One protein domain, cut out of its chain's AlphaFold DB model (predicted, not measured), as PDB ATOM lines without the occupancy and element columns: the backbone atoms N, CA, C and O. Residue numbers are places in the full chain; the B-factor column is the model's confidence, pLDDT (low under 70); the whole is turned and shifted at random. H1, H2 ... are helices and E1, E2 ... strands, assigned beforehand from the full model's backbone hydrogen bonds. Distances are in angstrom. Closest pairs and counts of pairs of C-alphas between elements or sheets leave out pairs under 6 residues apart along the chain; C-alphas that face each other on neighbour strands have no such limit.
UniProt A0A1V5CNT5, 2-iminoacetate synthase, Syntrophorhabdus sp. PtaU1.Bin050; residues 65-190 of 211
ATOM      1  N   PHE A  65      12.673 -45.185  22.082       94.56
ATOM      2  CA  PHE A  65      13.757 -44.713  21.223       94.56
ATOM      3  C   PHE A  65      15.061 -44.439  21.979       94.56
ATOM      4  O   PHE A  65      16.103 -44.226  21.361       94.56
ATOM      5  N   SER A  66      15.035 -44.418  23.314       95.06
ATOM      6  CA  SER A  66      16.246 -44.322  24.127       95.06
ATOM      7  C   SER A  66      16.024 -44.785  25.562       95.06
ATOM      8  O   SER A  66      15.050 -44.407  26.212       95.06
ATOM      9  N   ASN A  67      17.003 -45.507  26.107       94.56
ATOM     10  CA  ASN A  67      17.052 -45.867  27.525       94.56
ATOM     11  C   ASN A  67      18.049 -45.019  28.343       94.56
ATOM     12  O   ASN A  67      18.389 -45.376  29.475       94.56
ATOM     13  N   VAL A  68      18.555 -43.914  27.792       94.62
ATOM     14  CA  VAL A  68      19.414 -42.982  28.533       94.62
ATOM     15  C   VAL A  68      18.526 -42.143  29.455       94.62
ATOM     16  O   VAL A  68      17.550 -41.543  29.012       94.62
ATOM     17  N   CYS A  69      18.836 -42.109  30.753       93.62
ATOM     18  CA  CYS A  69      18.039 -41.401  31.758       93.62
ATOM     19  C   CYS A  69      18.949 -40.703  32.779       93.62
ATOM     20  O   CYS A  69      19.929 -41.304  33.215       93.62
ATOM     21  N   ALA A  70      18.642 -39.457  33.165       93.38
ATOM     22  CA  ALA A  70      19.383 -38.749  34.218       93.38
ATOM     23  C   ALA A  70      18.844 -39.088  35.605       93.38
ATOM     24  O   ALA A  70      19.553 -38.927  36.594       93.38
ATOM     25  N   ASN A  71      17.601 -39.562  35.672       94.44
ATOM     26  CA  ASN A  71      16.955 -39.883  36.929       94.44
ATOM     27  C   ASN A  71      17.481 -41.181  37.526       94.44
ATOM     28  O   ASN A  71      17.888 -42.108  36.819       94.44
ATOM     29  N   ASP A  72      17.392 -41.256  38.852       96.31
ATOM     30  CA  ASP A  72      17.871 -42.387  39.634       96.31
ATOM     31  C   ASP A  72      16.751 -43.133  40.379       96.31
ATOM     32  O   ASP A  72      16.886 -43.527  41.535       96.31
ATOM     33  N   CYS A  73      15.601 -43.301  39.721       95.50
ATOM     34  CA  CYS A  73      14.422 -43.928  40.314       95.50
ATOM     35  C   CYS A  73      14.727 -45.358  40.804       95.50
ATOM     36  O   CYS A  73      15.090 -46.219  40.004       95.50
ATOM     37  N   PHE A  74      14.506 -45.640  42.095       96.50
ATOM     38  CA  PHE A  74      14.886 -46.918  42.726       96.50
ATOM     39  C   PHE A  74      14.227 -48.166  42.125       96.50
ATOM     40  O   PHE A  74      14.791 -49.253  42.202       96.50
ATOM     41  N   TYR A  75      13.053 -48.016  41.514       95.38
ATOM     42  CA  TYR A  75      12.328 -49.105  40.853       95.38
ATOM     43  C   TYR A  75      12.724 -49.296  39.380       95.38
ATOM     44  O   TYR A  75      12.254 -50.229  38.735       95.38
ATOM     45  N   CYS A  76      13.519 -48.390  38.806       96.00
ATOM     46  CA  CYS A  76      13.705 -48.306  37.364       96.00
ATOM     47  C   CYS A  76      15.006 -48.980  36.915       96.00
ATOM     48  O   CYS A  76      16.099 -48.576  37.309       96.00
ATOM     49  N   GLY A  77      14.896 -49.960  36.013       95.31
ATOM     50  CA  GLY A  77      16.053 -50.664  35.449       95.31
ATOM     51  C   GLY A  77      16.990 -49.772  34.629       95.31
ATOM     52  O   GLY A  77      18.182 -50.052  34.552       95.31
ATOM     53  N   ILE A  78      16.492 -48.664  34.073       95.56
ATOM     54  CA  ILE A  78      17.288 -47.720  33.270       95.56
ATOM     55  C   ILE A  78      17.770 -46.507  34.079       95.56
ATOM     56  O   ILE A  78      18.262 -45.543  33.493       95.56
ATOM     57  N   ARG A  79      17.652 -46.537  35.413       95.88
ATOM     58  CA  ARG A  79      18.163 -45.480  36.302       95.88
ATOM     59  C   ARG A  79      19.629 -45.150  36.010       95.88
ATOM     60  O   ARG A  79      20.392 -46.037  35.620       95.88
ATOM     61  N   THR A  80      20.028 -43.896  36.199       95.44
ATOM     62  CA  THR A  80      21.366 -43.393  35.840       95.44
ATOM     63  C   THR A  80      22.499 -44.198  36.487       95.44
ATOM     64  O   THR A  80      23.483 -44.525  35.824       95.44
ATOM     65  N   SER A  81      22.328 -44.644  37.739       96.75
ATOM     66  CA  SER A  81      23.368 -45.401  38.444       96.75
ATOM     67  C   SER A  81      23.486 -46.867  37.998       96.75
ATOM     68  O   SER A  81      24.342 -47.596  38.506       96.75
ATOM     69  N   ASN A  82      22.591 -47.367  37.137       96.94
ATOM     70  CA  ASN A  82      22.691 -48.733  36.640       96.94
ATOM     71  C   ASN A  82      23.655 -48.783  35.448       96.94
ATOM     72  O   ASN A  82      23.284 -48.485  34.312       96.94
ATOM     73  N   HIS A  83      24.892 -49.196  35.705       95.31
ATOM     74  CA  HIS A  83      25.926 -49.350  34.676       95.31
ATOM     75  C   HIS A  83      25.944 -50.743  34.027       95.31
ATOM     76  O   HIS A  83      26.798 -51.017  33.193       95.31
ATOM     77  N   ARG A  84      25.016 -51.639  34.401       96.19
ATOM     78  CA  ARG A  84      24.919 -53.003  33.847       96.19
ATOM     79  C   ARG A  84      24.004 -53.106  32.626       96.19
ATOM     80  O   ARG A  84      23.842 -54.196  32.089       96.19
ATOM     81  N   VAL A  85      23.376 -52.004  32.218       94.12
ATOM     82  CA  VAL A  85      22.501 -51.947  31.043       94.12
ATOM     83  C   VAL A  85      23.212 -51.244  29.892       94.12
ATOM     84  O   VAL A  85      23.821 -50.188  30.076       94.12
ATOM     85  N   ASN A  86      23.110 -51.820  28.694       94.69
ATOM     86  CA  ASN A  86      23.631 -51.208  27.478       94.69
ATOM     87  C   ASN A  86      22.786 -49.988  27.117       94.69
ATOM     88  O   ASN A  86      21.566 -50.090  26.969       94.69
ATOM     89  N   ARG A  87      23.432 -48.827  27.002       94.19
ATOM     90  CA  ARG A  87      22.760 -47.565  26.692       94.19
ATOM     91  C   ARG A  87      22.621 -47.385  25.186       94.19
ATOM     92  O   ARG A  87      23.579 -47.633  24.461       94.19
ATOM     93  N   TYR A  88      21.454 -46.937  24.737       94.50
ATOM     94  CA  TYR A  88      21.191 -46.684  23.324       94.50
ATOM     95  C   TYR A  88      20.335 -45.435  23.101       94.50
ATOM     96  O   TYR A  88      19.563 -44.991  23.961       94.50
ATOM     97  N   VAL A  89      20.478 -44.892  21.896       95.31
ATOM     98  CA  VAL A  89      19.637 -43.849  21.314       95.31
ATOM     99  C   VAL A  89      19.421 -44.252  19.860       95.31
ATOM    100  O   VAL A  89      20.398 -44.441  19.139       95.31
ATOM    101  N   MET A  90      18.170 -44.419  19.444       94.56
ATOM    102  CA  MET A  90      17.834 -44.680  18.045       94.56
ATOM    103  C   MET A  90      18.064 -43.424  17.205       94.56
ATOM    104  O   MET A  90      17.771 -42.304  17.637       94.56
ATOM    105  N   ALA A  91      18.538 -43.606  15.977       94.12
ATOM    106  CA  ALA A  91      18.592 -42.531  15.005       94.12
ATOM    107  C   ALA A  91      17.174 -42.103  14.606       94.12
ATOM    108  O   ALA A  91      16.239 -42.905  14.564       94.12
ATOM    109  N   SER A  92      17.005 -40.826  14.257       92.81
ATOM    110  CA  SER A  92      15.686 -40.303  13.884       92.81
ATOM    111  C   SER A  92      15.053 -41.071  12.722       92.81
ATOM    112  O   SER A  92      13.862 -41.355  12.761       92.81
ATOM    113  N   ASP A  93      15.839 -41.458  11.718       94.69
ATOM    114  CA  ASP A  93      15.324 -42.220  10.577       94.69
ATOM    115  C   ASP A  93      14.903 -43.649  10.946       94.69
ATOM    116  O   ASP A  93      13.947 -44.159  10.365       94.69
ATOM    117  N   GLU A  94      15.527 -44.271  11.953       94.31
ATOM    118  CA  GLU A  94      15.088 -45.574  12.475       94.31
ATOM    119  C   GLU A  94      13.717 -45.454  13.150       94.31
ATOM    120  O   GLU A  94      12.833 -46.279  12.919       94.31
ATOM    121  N   ILE A  95      13.503 -44.384  13.925       94.69
ATOM    122  CA  ILE A  95      12.220 -44.094  14.585       94.69
ATOM    123  C   ILE A  95      11.123 -43.851  13.541       94.69
ATOM    124  O   ILE A  95      10.019 -44.381  13.662       94.69
ATOM    125  N   ILE A  96      11.422 -43.082  12.491       94.00
ATOM    126  CA  ILE A  96      10.483 -42.836  11.390       94.00
ATOM    127  C   ILE A  96      10.192 -44.119  10.609       94.00
ATOM    128  O   ILE A  96       9.041 -44.371  10.258       94.00
ATOM    129  N   SER A  97      11.199 -44.959  10.368       93.94
ATOM    130  CA  SER A  97      10.996 -46.259   9.726       93.94
ATOM    131  C   SER A  97      10.069 -47.155  10.550       93.94
ATOM    132  O   SER A  97       9.176 -47.781   9.982       93.94
ATOM    133  N   ALA A  98      10.231 -47.174  11.877       92.50
ATOM    134  CA  ALA A  98       9.332 -47.890  12.779       92.50
ATOM    135  C   ALA A  98       7.911 -47.302  12.756       92.50
ATOM    136  O   ALA A  98       6.939 -48.045  12.713       92.50
ATOM    137  N   ALA A  99       7.763 -45.975  12.714       91.19
ATOM    138  CA  ALA A  99       6.449 -45.347  12.577       91.19
ATOM    139  C   ALA A  99       5.757 -45.750  11.260       91.19
ATOM    140  O   ALA A  99       4.586 -46.116  11.259       91.19
ATOM    141  N   ARG A 100       6.483 -45.764  10.137       91.88
ATOM    142  CA  ARG A 100       5.932 -46.162   8.829       91.88
ATOM    143  C   ARG A 100       5.504 -47.633   8.777       91.88
ATOM    144  O   ARG A 100       4.564 -47.960   8.058       91.88
ATOM    145  N   SER A 101       6.160 -48.529   9.521       91.06
ATOM    146  CA  SER A 101       5.770 -49.947   9.558       91.06
ATOM    147  C   SER A 101       4.522 -50.215  10.405       91.06
ATOM    148  O   SER A 101       3.896 -51.260  10.237       91.06
ATOM    149  N   MET A 102       4.116 -49.279  11.271       88.44
ATOM    150  CA  MET A 102       2.976 -49.446  12.179       88.44
ATOM    151  C   MET A 102       1.607 -49.366  11.484       88.44
ATOM    152  O   MET A 102       0.705 -50.126  11.841       88.44
ATOM    153  N   GLU A 103       1.421 -48.493  10.486       79.62
ATOM    154  CA  GLU A 103       0.113 -48.339   9.820       79.62
ATOM    155  C   GLU A 103      -0.341 -49.603   9.068       79.62
ATOM    156  O   GLU A 103      -1.487 -50.018   9.262       79.62
ATOM    157  N   PRO A 104       0.518 -50.287   8.276       84.62
ATOM    158  CA  PRO A 104       0.152 -51.558   7.645       84.62
ATOM    159  C   PRO A 104      -0.235 -52.655   8.645       84.62
ATOM    160  O   PRO A 104      -0.968 -53.577   8.294       84.62
ATOM    161  N   MET A 105       0.229 -52.554   9.895       82.56
ATOM    162  CA  MET A 105      -0.102 -53.479  10.986       82.56
ATOM    163  C   MET A 105      -1.414 -53.116  11.700       82.56
ATOM    164  O   MET A 105      -1.788 -53.771  12.671       82.56
ATOM    165  N   GLY A 106      -2.117 -52.072  11.247       79.00
ATOM    166  CA  GLY A 106      -3.384 -51.622  11.823       79.00
ATOM    167  C   GLY A 106      -3.244 -50.770  13.087       79.00
ATOM    168  O   GLY A 106      -4.242 -50.540  13.771       79.00
ATOM    169  N   GLN A 107      -2.037 -50.296  13.413       83.62
ATOM    170  CA  GLN A 107      -1.840 -49.353  14.513       83.62
ATOM    171  C   GLN A 107      -2.360 -47.976  14.111       83.62
ATOM    172  O   GLN A 107      -2.104 -47.500  13.010       83.62
ATOM    173  N   THR A 108      -3.055 -47.310  15.029       82.94
ATOM    174  CA  THR A 108      -3.594 -45.957  14.799       82.94
ATOM    175  C   THR A 108      -2.858 -44.900  15.612       82.94
ATOM    176  O   THR A 108      -3.051 -43.701  15.416       82.94
ATOM    177  N   THR A 109      -2.025 -45.336  16.559       85.19
ATOM    178  CA  THR A 109      -1.294 -44.477  17.486       85.19
ATOM    179  C   THR A 109       0.111 -45.024  17.705       85.19
ATOM    180  O   THR A 109       0.264 -46.210  18.002       85.19
ATOM    181  N   ILE A 110       1.109 -44.144  17.642       88.88
ATOM    182  CA  ILE A 110       2.481 -44.396  18.088       88.88
ATOM    183  C   ILE A 110       2.722 -43.754  19.454       88.88
ATOM    184  O   ILE A 110       2.326 -42.618  19.694       88.88
ATOM    185  N   VAL A 111       3.399 -44.463  20.349       90.88
ATOM    186  CA  VAL A 111       3.917 -43.966  21.622       90.88
ATOM    187  C   VAL A 111       5.431 -43.843  21.510       90.88
ATOM    188  O   VAL A 111       6.113 -44.844  21.370       90.88
ATOM    189  N   LEU A 112       5.966 -42.629  21.581       91.94
ATOM    190  CA  LEU A 112       7.398 -42.371  21.682       91.94
ATOM    191  C   LEU A 112       7.777 -42.295  23.158       91.94
ATOM    192  O   LEU A 112       7.356 -41.374  23.867       91.94
ATOM    193  N   GLN A 113       8.564 -43.261  23.619       93.31
ATOM    194  CA  GLN A 113       9.004 -43.350  25.004       93.31
ATOM    195  C   GLN A 113      10.528 -43.269  25.114       93.31
ATOM    196  O   GLN A 113      11.257 -43.839  24.305       93.31
ATOM    197  N   SER A 114      11.012 -42.579  26.146       93.81
ATOM    198  CA  SER A 114      12.429 -42.582  26.510       93.81
ATOM    199  C   SER A 114      12.647 -42.348  28.001       93.81
ATOM    200  O   SER A 114      11.734 -41.963  28.732       93.81
ATOM    201  N   GLY A 115      13.896 -42.509  28.449       91.94
ATOM    202  CA  GLY A 115      14.350 -41.903  29.701       91.94
ATOM    203  C   GLY A 115      14.329 -40.363  29.666       91.94
ATOM    204  O   GLY A 115      14.052 -39.733  28.642       91.94
ATOM    205  N   GLU A 116      14.626 -39.751  30.813       88.31
ATOM    206  CA  GLU A 116      14.589 -38.298  31.030       88.31
ATOM    207  C   GLU A 116      16.006 -37.702  31.002       88.31
ATOM    208  O   GLU A 116      16.508 -37.304  32.046       88.31
ATOM    209  N   THR A 117      16.711 -37.756  29.860       72.38
ATOM    210  CA  THR A 117      18.009 -37.069  29.597       72.38
ATOM    211  C   THR A 117      18.484 -37.298  28.145       72.38
ATOM    212  O   THR A 117      17.763 -37.999  27.430       72.38
ATOM    213  N   PRO A 118      19.586 -36.679  27.637       59.53
ATOM    214  CA  PRO A 118      19.636 -36.088  26.309       59.53
ATOM    215  C   PRO A 118      20.019 -37.135  25.252       59.53
ATOM    216  O   PRO A 118      21.039 -37.004  24.584       59.53
ATOM    217  N   GLY A 119      19.247 -38.218  25.144       71.25
ATOM    218  CA  GLY A 119      19.323 -39.095  23.985       71.25
ATOM    219  C   GLY A 119      18.989 -38.282  22.738       71.25
ATOM    220  O   GLY A 119      19.844 -38.069  21.887       71.25
ATOM    221  N   LEU A 120      17.773 -37.734  22.699       82.38
ATOM    222  CA  LEU A 120      17.381 -36.697  21.749       82.38
ATOM    223  C   LEU A 120      17.056 -35.411  22.499       82.38
ATOM    224  O   LEU A 120      16.410 -35.438  23.551       82.38
ATOM    225  N   ARG A 121      17.497 -34.284  21.948       87.06
ATOM    226  CA  ARG A 121      17.138 -32.958  22.446       87.06
ATOM    227  C   ARG A 121      15.679 -32.644  22.128       87.06
ATOM    228  O   ARG A 121      15.075 -33.211  21.217       87.06
ATOM    229  N   ASP A 122      15.123 -31.672  22.838       84.44
ATOM    230  CA  ASP A 122      13.721 -31.286  22.677       84.44
ATOM    231  C   ASP A 122      13.389 -30.795  21.254       84.44
ATOM    232  O   ASP A 122      12.303 -31.067  20.736       84.44
ATOM    233  N   ASP A 123      14.341 -30.135  20.585       84.69
ATOM    234  CA  ASP A 123      14.208 -29.707  19.189       84.69
ATOM    235  C   ASP A 123      14.205 -30.894  18.209       84.69
ATOM    236  O   ASP A 123      13.499 -30.872  17.200       84.69
ATOM    237  N   GLU A 124      14.959 -31.952  18.514       87.94
ATOM    238  CA  GLU A 124      14.996 -33.194  17.733       87.94
ATOM    239  C   GLU A 124      13.697 -33.981  17.888       87.94
ATOM    240  O   GLU A 124      13.130 -34.424  16.890       87.94
ATOM    241  N   ILE A 125      13.176 -34.071  19.113       87.81
ATOM    242  CA  ILE A 125      11.858 -34.652  19.390       87.81
ATOM    243  C   ILE A 125      10.772 -33.863  18.645       87.81
ATOM    244  O   ILE A 125       9.923 -34.458  17.984       87.81
ATOM    245  N   GLY A 126      10.834 -32.528  18.658       84.31
ATOM    246  CA  GLY A 126       9.931 -31.676  17.880       84.31
ATOM    247  C   GLY A 126       9.966 -31.966  16.373       84.31
ATOM    248  O   GLY A 126       8.917 -32.064  15.735       84.31
ATOM    249  N   ARG A 127      11.162 -32.156  15.797       87.12
ATOM    250  CA  ARG A 127      11.318 -32.533  14.380       87.12
ATOM    251  C   ARG A 127      10.780 -33.930  14.083       87.12
ATOM    252  O   ARG A 127      10.137 -34.112  13.053       87.12
ATOM    253  N   LEU A 128      11.004 -34.897  14.971       88.69
ATOM    254  CA  LEU A 128      10.443 -36.245  14.843       88.69
ATOM    255  C   LEU A 128       8.921 -36.223  14.818       88.69
ATOM    256  O   LEU A 128       8.313 -36.816  13.935       88.69
ATOM    257  N   ILE A 129       8.313 -35.495  15.751       84.50
ATOM    258  CA  ILE A 129       6.863 -35.322  15.828       84.50
ATOM    259  C   ILE A 129       6.310 -34.763  14.509       84.50
ATOM    260  O   ILE A 129       5.338 -35.295  13.969       84.50
ATOM    261  N   TRP A 130       6.943 -33.712  13.976       84.56
ATOM    262  CA  TRP A 130       6.548 -33.116  12.699       84.56
ATOM    263  C   TRP A 130       6.669 -34.114  11.542       84.56
ATOM    264  O   TRP A 130       5.726 -34.263  10.767       84.56
ATOM    265  N   ARG A 131       7.786 -34.847  11.460       89.44
ATOM    266  CA  ARG A 131       8.009 -35.862  10.421       89.44
ATOM    267  C   ARG A 131       6.989 -36.994  10.490       89.44
ATOM    268  O   ARG A 131       6.407 -37.329   9.469       89.44
ATOM    269  N   ILE A 132       6.701 -37.532  11.675       85.44
ATOM    270  CA  ILE A 132       5.693 -38.593  11.837       85.44
ATOM    271  C   ILE A 132       4.325 -38.116  11.342       85.44
ATOM    272  O   ILE A 132       3.676 -38.839  10.596       85.44
ATOM    273  N   LYS A 133       3.902 -36.890  11.685       80.56
ATOM    274  CA  LYS A 133       2.634 -36.331  11.180       80.56
ATOM    275  C   LYS A 133       2.626 -36.066   9.673       80.56
ATOM    276  O   LYS A 133       1.562 -36.096   9.067       80.56
ATOM    277  N   ALA A 134       3.774 -35.731   9.089       83.81
ATOM    278  CA  ALA A 134       3.890 -35.475   7.656       83.81
ATOM    279  C   ALA A 134       3.927 -36.773   6.832       83.81
ATOM    280  O   ALA A 134       3.524 -36.777   5.672       83.81
ATOM    281  N   GLU A 135       4.431 -37.856   7.420       86.75
ATOM    282  CA  GLU A 135       4.748 -39.099   6.715       86.75
ATOM    283  C   GLU A 135       3.803 -40.264   7.059       86.75
ATOM    284  O   GLU A 135       3.846 -41.282   6.375       86.75
ATOM    285  N   THR A 136       2.968 -40.133   8.097       86.00
ATOM    286  CA  THR A 136       2.023 -41.163   8.568       86.00
ATOM    287  C   THR A 136       0.702 -40.533   9.031       86.00
ATOM    288  O   THR A 136       0.640 -39.340   9.330       86.00
ATOM    289  N   SER A 137      -0.355 -41.336   9.159       82.62
ATOM    290  CA  SER A 137      -1.641 -40.942   9.761       82.62
ATOM    291  C   SER A 137      -1.731 -41.192  11.274       82.62
ATOM    292  O   SER A 137      -2.784 -40.973  11.880       82.62
ATOM    293  N   LEU A 138      -0.639 -41.635  11.908       80.69
ATOM    294  CA  LEU A 138      -0.625 -42.040  13.311       80.69
ATOM    295  C   LEU A 138      -0.888 -40.861  14.255       80.69
ATOM    296  O   LEU A 138      -0.264 -39.800  14.173       80.69
ATOM    297  N   ALA A 139      -1.753 -41.084  15.246       80.94
ATOM    298  CA  ALA A 139      -1.778 -40.243  16.435       80.94
ATOM    299  C   ALA A 139      -0.468 -40.423  17.223       80.94
ATOM    300  O   ALA A 139       0.078 -41.523  17.285       80.94
ATOM    301  N   ILE A 140       0.032 -39.360  17.857       80.31
ATOM    302  CA  ILE A 140       1.319 -39.391  18.567       80.31
ATOM    303  C   ILE A 140       1.088 -39.297  20.071       80.31
ATOM    304  O   ILE A 140       0.409 -38.392  20.547       80.31
ATOM    305  N   THR A 141       1.696 -40.232  20.799       83.12
ATOM    306  CA  THR A 141       1.806 -40.298  22.254       83.12
ATOM    307  C   THR A 141       3.261 -40.051  22.678       83.12
ATOM    308  O   THR A 141       4.153 -40.628  22.077       83.12
ATOM    309  N   LEU A 142       3.536 -39.220  23.687       84.56
ATOM    310  CA  LEU A 142       4.881 -38.922  24.197       84.56
ATOM    311  C   LEU A 142       4.978 -39.333  25.664       84.56
ATOM    312  O   LEU A 142       4.130 -38.970  26.477       84.56
ATOM    313  N   SER A 143       6.048 -40.047  25.995       90.06
ATOM    314  CA  SER A 143       6.416 -40.462  27.348       90.06
ATOM    315  C   SER A 143       7.928 -40.293  27.525       90.06
ATOM    316  O   SER A 143       8.690 -41.252  27.503       90.06
ATOM    317  N   VAL A 144       8.381 -39.041  27.615       88.88
ATOM    318  CA  VAL A 144       9.817 -38.681  27.570       88.88
ATOM    319  C   VAL A 144      10.322 -38.037  28.869       88.88
ATOM    320  O   VAL A 144      11.374 -37.401  28.891       88.88
ATOM    321  N   GLY A 145       9.577 -38.205  29.966       84.94
ATOM    322  CA  GLY A 145       9.883 -37.631  31.278       84.94
ATOM    323  C   GLY A 145       9.506 -36.153  31.421       84.94
ATOM    324  O   GLY A 145       8.800 -35.579  30.584       84.94
ATOM    325  N   ASN A 146       9.972 -35.536  32.506       84.94
ATOM    326  CA  ASN A 146       9.745 -34.123  32.787       84.94
ATOM    327  C   ASN A 146      10.557 -33.225  31.842       84.94
ATOM    328  O   ASN A 146      11.708 -33.513  31.503       84.94
ATOM    329  N   ARG A 147       9.951 -32.119  31.415       79.62
ATOM    330  CA  ARG A 147      10.551 -31.082  30.574       79.62
ATOM    331  C   ARG A 147      10.146 -29.694  31.065       79.62
ATOM    332  O   ARG A 147       9.144 -29.572  31.775       79.62
ATOM    333  N   PRO A 148      10.905 -28.648  30.699       78.31
ATOM    334  CA  PRO A 148      10.476 -27.272  30.901       78.31
ATOM    335  C   PRO A 148       9.088 -27.026  30.298       78.31
ATOM    336  O   PRO A 148       8.699 -27.639  29.300       78.31
ATOM    337  N   TYR A 149       8.330 -26.116  30.905       71.62
ATOM    338  CA  TYR A 149       6.967 -25.801  30.476       71.62
ATOM    339  C   TYR A 149       6.911 -25.337  29.011       71.62
ATOM    340  O   TYR A 149       5.984 -25.672  28.271       71.62
ATOM    341  N   GLU A 150       7.933 -24.604  28.579       69.81
ATOM    342  CA  GLU A 150       8.093 -24.053  27.237       69.81
ATOM    343  C   GLU A 150       8.202 -25.166  26.189       69.81
ATOM    344  O   GLU A 150       7.550 -25.090  25.146       69.81
ATOM    345  N   THR A 151       8.935 -26.241  26.501       70.38
ATOM    346  CA  THR A 151       9.043 -27.440  25.658       70.38
ATOM    347  C   THR A 151       7.666 -28.063  25.433       70.38
ATOM    348  O   THR A 151       7.279 -28.343  24.298       70.38
ATOM    349  N   TYR A 152       6.869 -28.212  26.495       65.56
ATOM    350  CA  TYR A 152       5.501 -28.712  26.359       65.56
ATOM    351  C   TYR A 152       4.604 -27.756  25.577       65.56
ATOM    352  O   TYR A 152       3.736 -28.213  24.843       65.56
ATOM    353  N   SER A 153       4.798 -26.440  25.707       57.31
ATOM    354  CA  SER A 153       4.030 -25.454  24.946       57.31
ATOM    355  C   SER A 153       4.344 -25.481  23.452       57.31
ATOM    356  O   SER A 153       3.460 -25.193  22.650       57.31
ATOM    357  N   TYR A 154       5.564 -25.856  23.076       57.66
ATOM    358  CA  TYR A 154       5.936 -26.096  21.685       57.66
ATOM    359  C   TYR A 154       5.363 -27.423  21.156       57.66
ATOM    360  O   TYR A 154       4.969 -27.521  19.998       57.66
ATOM    361  N   TRP A 155       5.232 -28.437  22.017       62.75
ATOM    362  CA  TRP A 155       4.589 -29.715  21.681       62.75
ATOM    363  C   TRP A 155       3.050 -29.698  21.822       62.75
ATOM    364  O   TRP A 155       2.402 -30.689  21.492       62.75
ATOM    365  N   LYS A 156       2.439 -28.599  22.293       51.12
ATOM    366  CA  LYS A 156       1.015 -28.522  22.695       51.12
ATOM    367  C   LYS A 156      -0.005 -28.691  21.563       51.12
ATOM    368  O   LYS A 156      -1.165 -28.961  21.862       51.12
ATOM    369  N   ASP A 157       0.407 -28.644  20.298       45.56
ATOM    370  CA  ASP A 157      -0.457 -28.986  19.151       45.56
ATOM    371  C   ASP A 157      -0.640 -30.513  18.953       45.56
ATOM    372  O   ASP A 157      -1.125 -30.995  17.920       45.56
ATOM    373  N   TYR A 158      -0.221 -31.311  19.938       50.97
ATOM    374  CA  TYR A 158      -0.168 -32.766  19.866       50.97
ATOM    375  C   TYR A 158      -0.782 -33.352  21.147       50.97
ATOM    376  O   TYR A 158      -0.161 -33.429  22.205       50.97
ATOM    377  N   LEU A 159      -2.074 -33.683  21.054       36.56
ATOM    378  CA  LEU A 159      -2.916 -34.136  22.163       36.56
ATOM    379  C   LEU A 159      -2.520 -35.518  22.681       36.56
ATOM    380  O   LEU A 159      -2.444 -36.477  21.918       36.56
ATOM    381  N   LEU A 160      -2.405 -35.612  24.007       39.00
ATOM    382  CA  LEU A 160      -2.028 -36.808  24.742       39.00
ATOM    383  C   LEU A 160      -2.658 -36.873  26.129       39.00
ATOM    384  O   LEU A 160      -2.488 -35.970  26.943       39.00
ATOM    385  N   TYR A 161      -3.389 -37.958  26.384       39.44
ATOM    386  CA  TYR A 161      -4.096 -38.246  27.636       39.44
ATOM    387  C   TYR A 161      -3.228 -39.040  28.639       39.44
ATOM    388  O   TYR A 161      -2.285 -39.713  28.218       39.44
ATOM    389  N   PRO A 162      -3.549 -39.014  29.953       27.16
ATOM    390  CA  PRO A 162      -2.658 -39.505  31.005       27.16
ATOM    391  C   PRO A 162      -2.779 -41.013  31.310       27.16
ATOM    392  O   PRO A 162      -3.880 -41.530  31.491       27.16
ATOM    393  N   GLY A 163      -1.611 -41.656  31.484       33.34
ATOM    394  CA  GLY A 163      -1.361 -42.847  32.317       33.34
ATOM    395  C   GLY A 163      -1.422 -44.240  31.661       33.34
ATOM    396  O   GLY A 163      -2.516 -44.782  31.530       33.34
ATOM    397  N   LYS A 164      -0.260 -44.877  31.376       34.19
ATOM    398  CA  LYS A 164      -0.055 -46.355  31.436       34.19
ATOM    399  C   LYS A 164       1.414 -46.839  31.200       34.19
ATOM    400  O   LYS A 164       2.128 -46.140  30.489       34.19
ATOM    401  N   PRO A 165       1.834 -48.024  31.724       35.66
ATOM    402  CA  PRO A 165       3.140 -48.694  31.495       35.66
ATOM    403  C   PRO A 165       3.108 -50.028  30.683       35.66
ATOM    404  O   PRO A 165       2.039 -50.634  30.591       35.66
ATOM    405  N   CYS A 166       4.291 -50.470  30.182       29.78
ATOM    406  CA  CYS A 166       4.872 -51.845  30.041       29.78
ATOM    407  C   CYS A 166       5.682 -52.083  28.738       29.78
ATOM    408  O   CYS A 166       5.331 -51.564  27.685       29.78
ATOM    409  N   VAL A 167       6.755 -52.880  28.861       33.25
ATOM    410  CA  VAL A 167       7.932 -53.030  27.980       33.25
ATOM    411  C   VAL A 167       8.197 -54.535  27.777       33.25
ATOM    412  O   VAL A 167       7.988 -55.270  28.739       33.25
ATOM    413  N   ASP A 168       8.633 -54.956  26.579       29.95
ATOM    414  CA  ASP A 168       9.168 -56.294  26.196       29.95
ATOM    415  C   ASP A 168       8.366 -57.179  25.201       29.95
ATOM    416  O   ASP A 168       8.327 -58.400  25.350       29.95
ATOM    417  N   GLU A 169       7.815 -56.630  24.105       37.34
ATOM    418  CA  GLU A 169       7.379 -57.446  22.946       37.34
ATOM    419  C   GLU A 169       7.756 -56.790  21.600       37.34
ATOM    420  O   GLU A 169       7.696 -55.570  21.449       37.34
ATOM    421  N   SER A 170       8.149 -57.595  20.603       44.00
ATOM    422  CA  SER A 170       8.426 -57.111  19.237       44.00
ATOM    423  C   SER A 170       7.130 -56.731  18.500       44.00
ATOM    424  O   SER A 170       6.102 -57.399  18.654       44.00
ATOM    425  N   SER A 171       7.171 -55.661  17.693       44.50
ATOM    426  CA  SER A 171       5.999 -55.034  17.046       44.50
ATOM    427  C   SER A 171       5.122 -56.018  16.266       44.50
ATOM    428  O   SER A 171       3.892 -55.943  16.319       44.50
ATOM    429  N   ASP A 172       5.754 -56.979  15.598       47.81
ATOM    430  CA  ASP A 172       5.107 -57.838  14.605       47.81
ATOM    431  C   ASP A 172       4.444 -59.064  15.263       47.81
ATOM    432  O   ASP A 172       3.431 -59.581  14.786       47.81
ATOM    433  N   GLN A 173       4.983 -59.508  16.404       47.09
ATOM    434  CA  GLN A 173       4.418 -60.592  17.216       47.09
ATOM    435  C   GLN A 173       3.317 -60.079  18.153       47.09
ATOM    436  O   GLN A 173       2.360 -60.799  18.441       47.09
ATOM    437  N   CYS A 174       3.423 -58.822  18.591       52.31
ATOM    438  CA  CYS A 174       2.476 -58.206  19.511       52.31
ATOM    439  C   CYS A 174       1.142 -57.884  18.823       52.31
ATOM    440  O   CYS A 174       0.088 -58.240  19.344       52.31
ATOM    441  N   ALA A 175       1.155 -57.278  17.629       63.69
ATOM    442  CA  ALA A 175      -0.079 -56.820  16.984       63.69
ATOM    443  C   ALA A 175      -1.070 -57.969  16.719       63.69
ATOM    444  O   ALA A 175      -2.224 -57.894  17.136       63.69
ATOM    445  N   SER A 176      -0.618 -59.066  16.106       68.56
ATOM    446  CA  SER A 176      -1.471 -60.229  15.813       68.56
ATOM    447  C   SER A 176      -1.940 -60.957  17.080       68.56
ATOM    448  O   SER A 176      -3.113 -61.310  17.194       68.56
ATOM    449  N   CYS A 177      -1.062 -61.124  18.075       62.94
ATOM    450  CA  CYS A 177      -1.406 -61.720  19.366       62.94
ATOM    451  C   CYS A 177      -2.454 -60.885  20.120       62.94
ATOM    452  O   CYS A 177      -3.427 -61.423  20.652       62.94
ATOM    453  N   VAL A 178      -2.286 -59.560  20.137       75.44
ATOM    454  CA  VAL A 178      -3.216 -58.622  20.775       75.44
ATOM    455  C   VAL A 178      -4.570 -58.645  20.072       75.44
ATOM    456  O   VAL A 178      -5.588 -58.708  20.760       75.44
ATOM    457  N   VAL A 179      -4.603 -58.668  18.736       81.25
ATOM    458  CA  VAL A 179      -5.851 -58.788  17.965       81.25
ATOM    459  C   VAL A 179      -6.592 -60.078  18.330       81.25
ATOM    460  O   VAL A 179      -7.749 -60.007  18.737       81.25
ATOM    461  N   THR A 180      -5.918 -61.232  18.315       80.00
ATOM    462  CA  THR A 180      -6.528 -62.522  18.691       80.00
ATOM    463  C   THR A 180      -7.084 -62.506  20.118       80.00
ATOM    464  O   THR A 180      -8.169 -63.025  20.381       80.00
ATOM    465  N   ARG A 181      -6.372 -61.879  21.067       78.00
ATOM    466  CA  ARG A 181      -6.852 -61.725  22.452       78.00
ATOM    467  C   ARG A 181      -8.085 -60.825  22.544       78.00
ATOM    468  O   ARG A 181      -8.964 -61.099  23.355       78.00
ATOM    469  N   ILE A 182      -8.156 -59.763  21.743       83.25
ATOM    470  CA  ILE A 182      -9.322 -58.867  21.683       83.25
ATOM    471  C   ILE A 182     -10.539 -59.624  21.144       83.25
ATOM    472  O   ILE A 182     -11.617 -59.542  21.733       83.25
ATOM    473  N   GLU A 183     -10.361 -60.397  20.075       85.00
ATOM    474  CA  GLU A 183     -11.432 -61.187  19.461       85.00
ATOM    475  C   GLU A 183     -11.943 -62.295  20.392       85.00
ATOM    476  O   GLU A 183     -13.151 -62.488  20.505       85.00
ATOM    477  N   ALA A 184     -11.054 -62.960  21.140       83.12
ATOM    478  CA  ALA A 184     -11.430 -63.961  22.144       83.12
ATOM    479  C   ALA A 184     -12.271 -63.389  23.306       83.12
ATOM    480  O   ALA A 184     -12.951 -64.139  24.002       83.12
ATOM    481  N   LEU A 185     -12.231 -62.069  23.517       83.62
ATOM    482  CA  LEU A 185     -13.074 -61.353  24.480       83.62
ATOM    483  C   LEU A 185     -14.381 -60.834  23.856       83.62
ATOM    484  O   LEU A 185     -15.060 -60.019  24.479       83.62
ATOM    485  N   GLU A 186     -14.700 -61.252  22.625       85.81
ATOM    486  CA  GLU A 186     -15.846 -60.783  21.834       85.81
ATOM    487  C   GLU A 186     -15.844 -59.254  21.617       85.81
ATOM    488  O   GLU A 186     -16.886 -58.616  21.454       85.81
ATOM    489  N   ARG A 187     -14.650 -58.646  21.612       86.31
ATOM    490  CA  ARG A 187     -14.438 -57.212  21.370       86.31
ATOM    491  C   ARG A 187     -13.916 -56.957  19.963       86.31
ATOM    492  O   ARG A 187     -13.535 -57.875  19.241       86.31
ATOM    493  N   LYS A 188     -13.903 -55.684  19.560       87.88
ATOM    494  CA  LYS A 188     -13.463 -55.261  18.222       87.88
ATOM    495  C   LYS A 188     -12.277 -54.321  18.313       87.88
ATOM    496  O   LYS A 188     -12.233 -53.470  19.195       87.88
ATOM    497  N   VAL A 189     -11.344 -54.433  17.376       85.75
ATOM    498  CA  VAL A 189     -10.254 -53.461  17.255       85.75
ATOM    499  C   VAL A 189     -10.820 -52.148  16.718       85.75
ATOM    500  O   VAL A 189     -11.411 -52.109  15.637       85.75
ATOM    501  N   GLY A 190     -10.654 -51.076  17.487       83.06
ATOM    502  CA  GLY A 190     -11.046 -49.732  17.089       83.06
ATOM    503  C   GLY A 190     -10.077 -49.171  16.051       83.06
ATOM    504  O   GLY A 190      -8.865 -49.305  16.188       83.06
TER     505      GLY A 190
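Overview. This is residues 65 to 190 of the 211 residues of the protein "2-iminoacetate synthase" of Syntrophorhabdus sp. PtaU1.Bin050 (UniProt A0A1V5CNT5). Two short parallel strands, E1 and E2, make a small core, with H1 and H2 packed on one side of it, H1 by E1 and H2 by E2. H3 and H4 lie out on opposite sides of this core, joined by a long link, and residues 181 to 186 stick out at the far end of H4. The printed part has 126 residues, with four named helices and two named strands in the order H1 E1 H2 E2 H3 H4; the sheet, E1 then E2, is parallel. The class is mostly helix, though 60 of the 126 residues, under half, are in named elements. The whole is compact, with a radius of gyration of the C-alphas of 15.9 A and spans of 44 by 34 by 27 A.

Along the chain. Start at C-alpha 109, at (-1.294, -44.477, 17.486), where E1 begins; it covers residues 109 to 114 and is 16.5 A long. E2, residues 139 to 143, is 13.6 A long. Before E1 comes H1, residues 92 to 105, 20.8 A, and between the strands comes H2, residues 122 to 135, 19.9 A. H3 is residues 149 to 155, 9.9 A. Find H4, residues 171 to 184, 20.2 A, by its last C-alpha, 184, at (-11.430, -63.961, 22.144).

Arrangement. Look first at E1 and E2, parallel at 20 degrees: N 112 and O 141 are 2.7 A apart, and N 143 and O 112 2.8 A, both within hydrogen-bond range. E1, H2 and E2 form a strand-helix-strand unit, two parallel neighbour strands with a helix between them in the chain, and its crossover is right-handed. The closest C-alphas of H2 and E2 are those of Ile 129 and Ile 140, 7.4 A apart; for H1 and E1 they are Ala 99 and Ile 110, 6.9 A. H1 and H2 touch, closest at the C-alphas of Ile 96 and Ile 132, 6.4 A, at a steep tilt of 36 degrees, only just past shallow, the same way. H2, with residues 122 to 126 alone, only just touches H3, with 3 pairs of C-alphas within 8 A, the closest those of Asp 122 and Thr 151, 6.7 A. H4 is close to H1 but not clearly touching: the closest C-alphas, Met 105 and Ala 175, are 6.9 A apart. H3 and H4 are apart. Every O i to N i+4 pair is within hydrogen-bond range in H2 and H3, against 7 of 10 in H1 and 9 of 10 in H4.

Size, cuts and confidence. The two C-alphas farthest apart, those of Ser 81 and Glu 186, are 45.3 A apart. The printed part has no cut. Look for the long link from H3 to H4 at residues 156 to 170; residues 65 to 91 also hold no named element. The mean pLDDT of the printed part is 79.0, and it is under 70 at residues 118, 150 and 152 to 177.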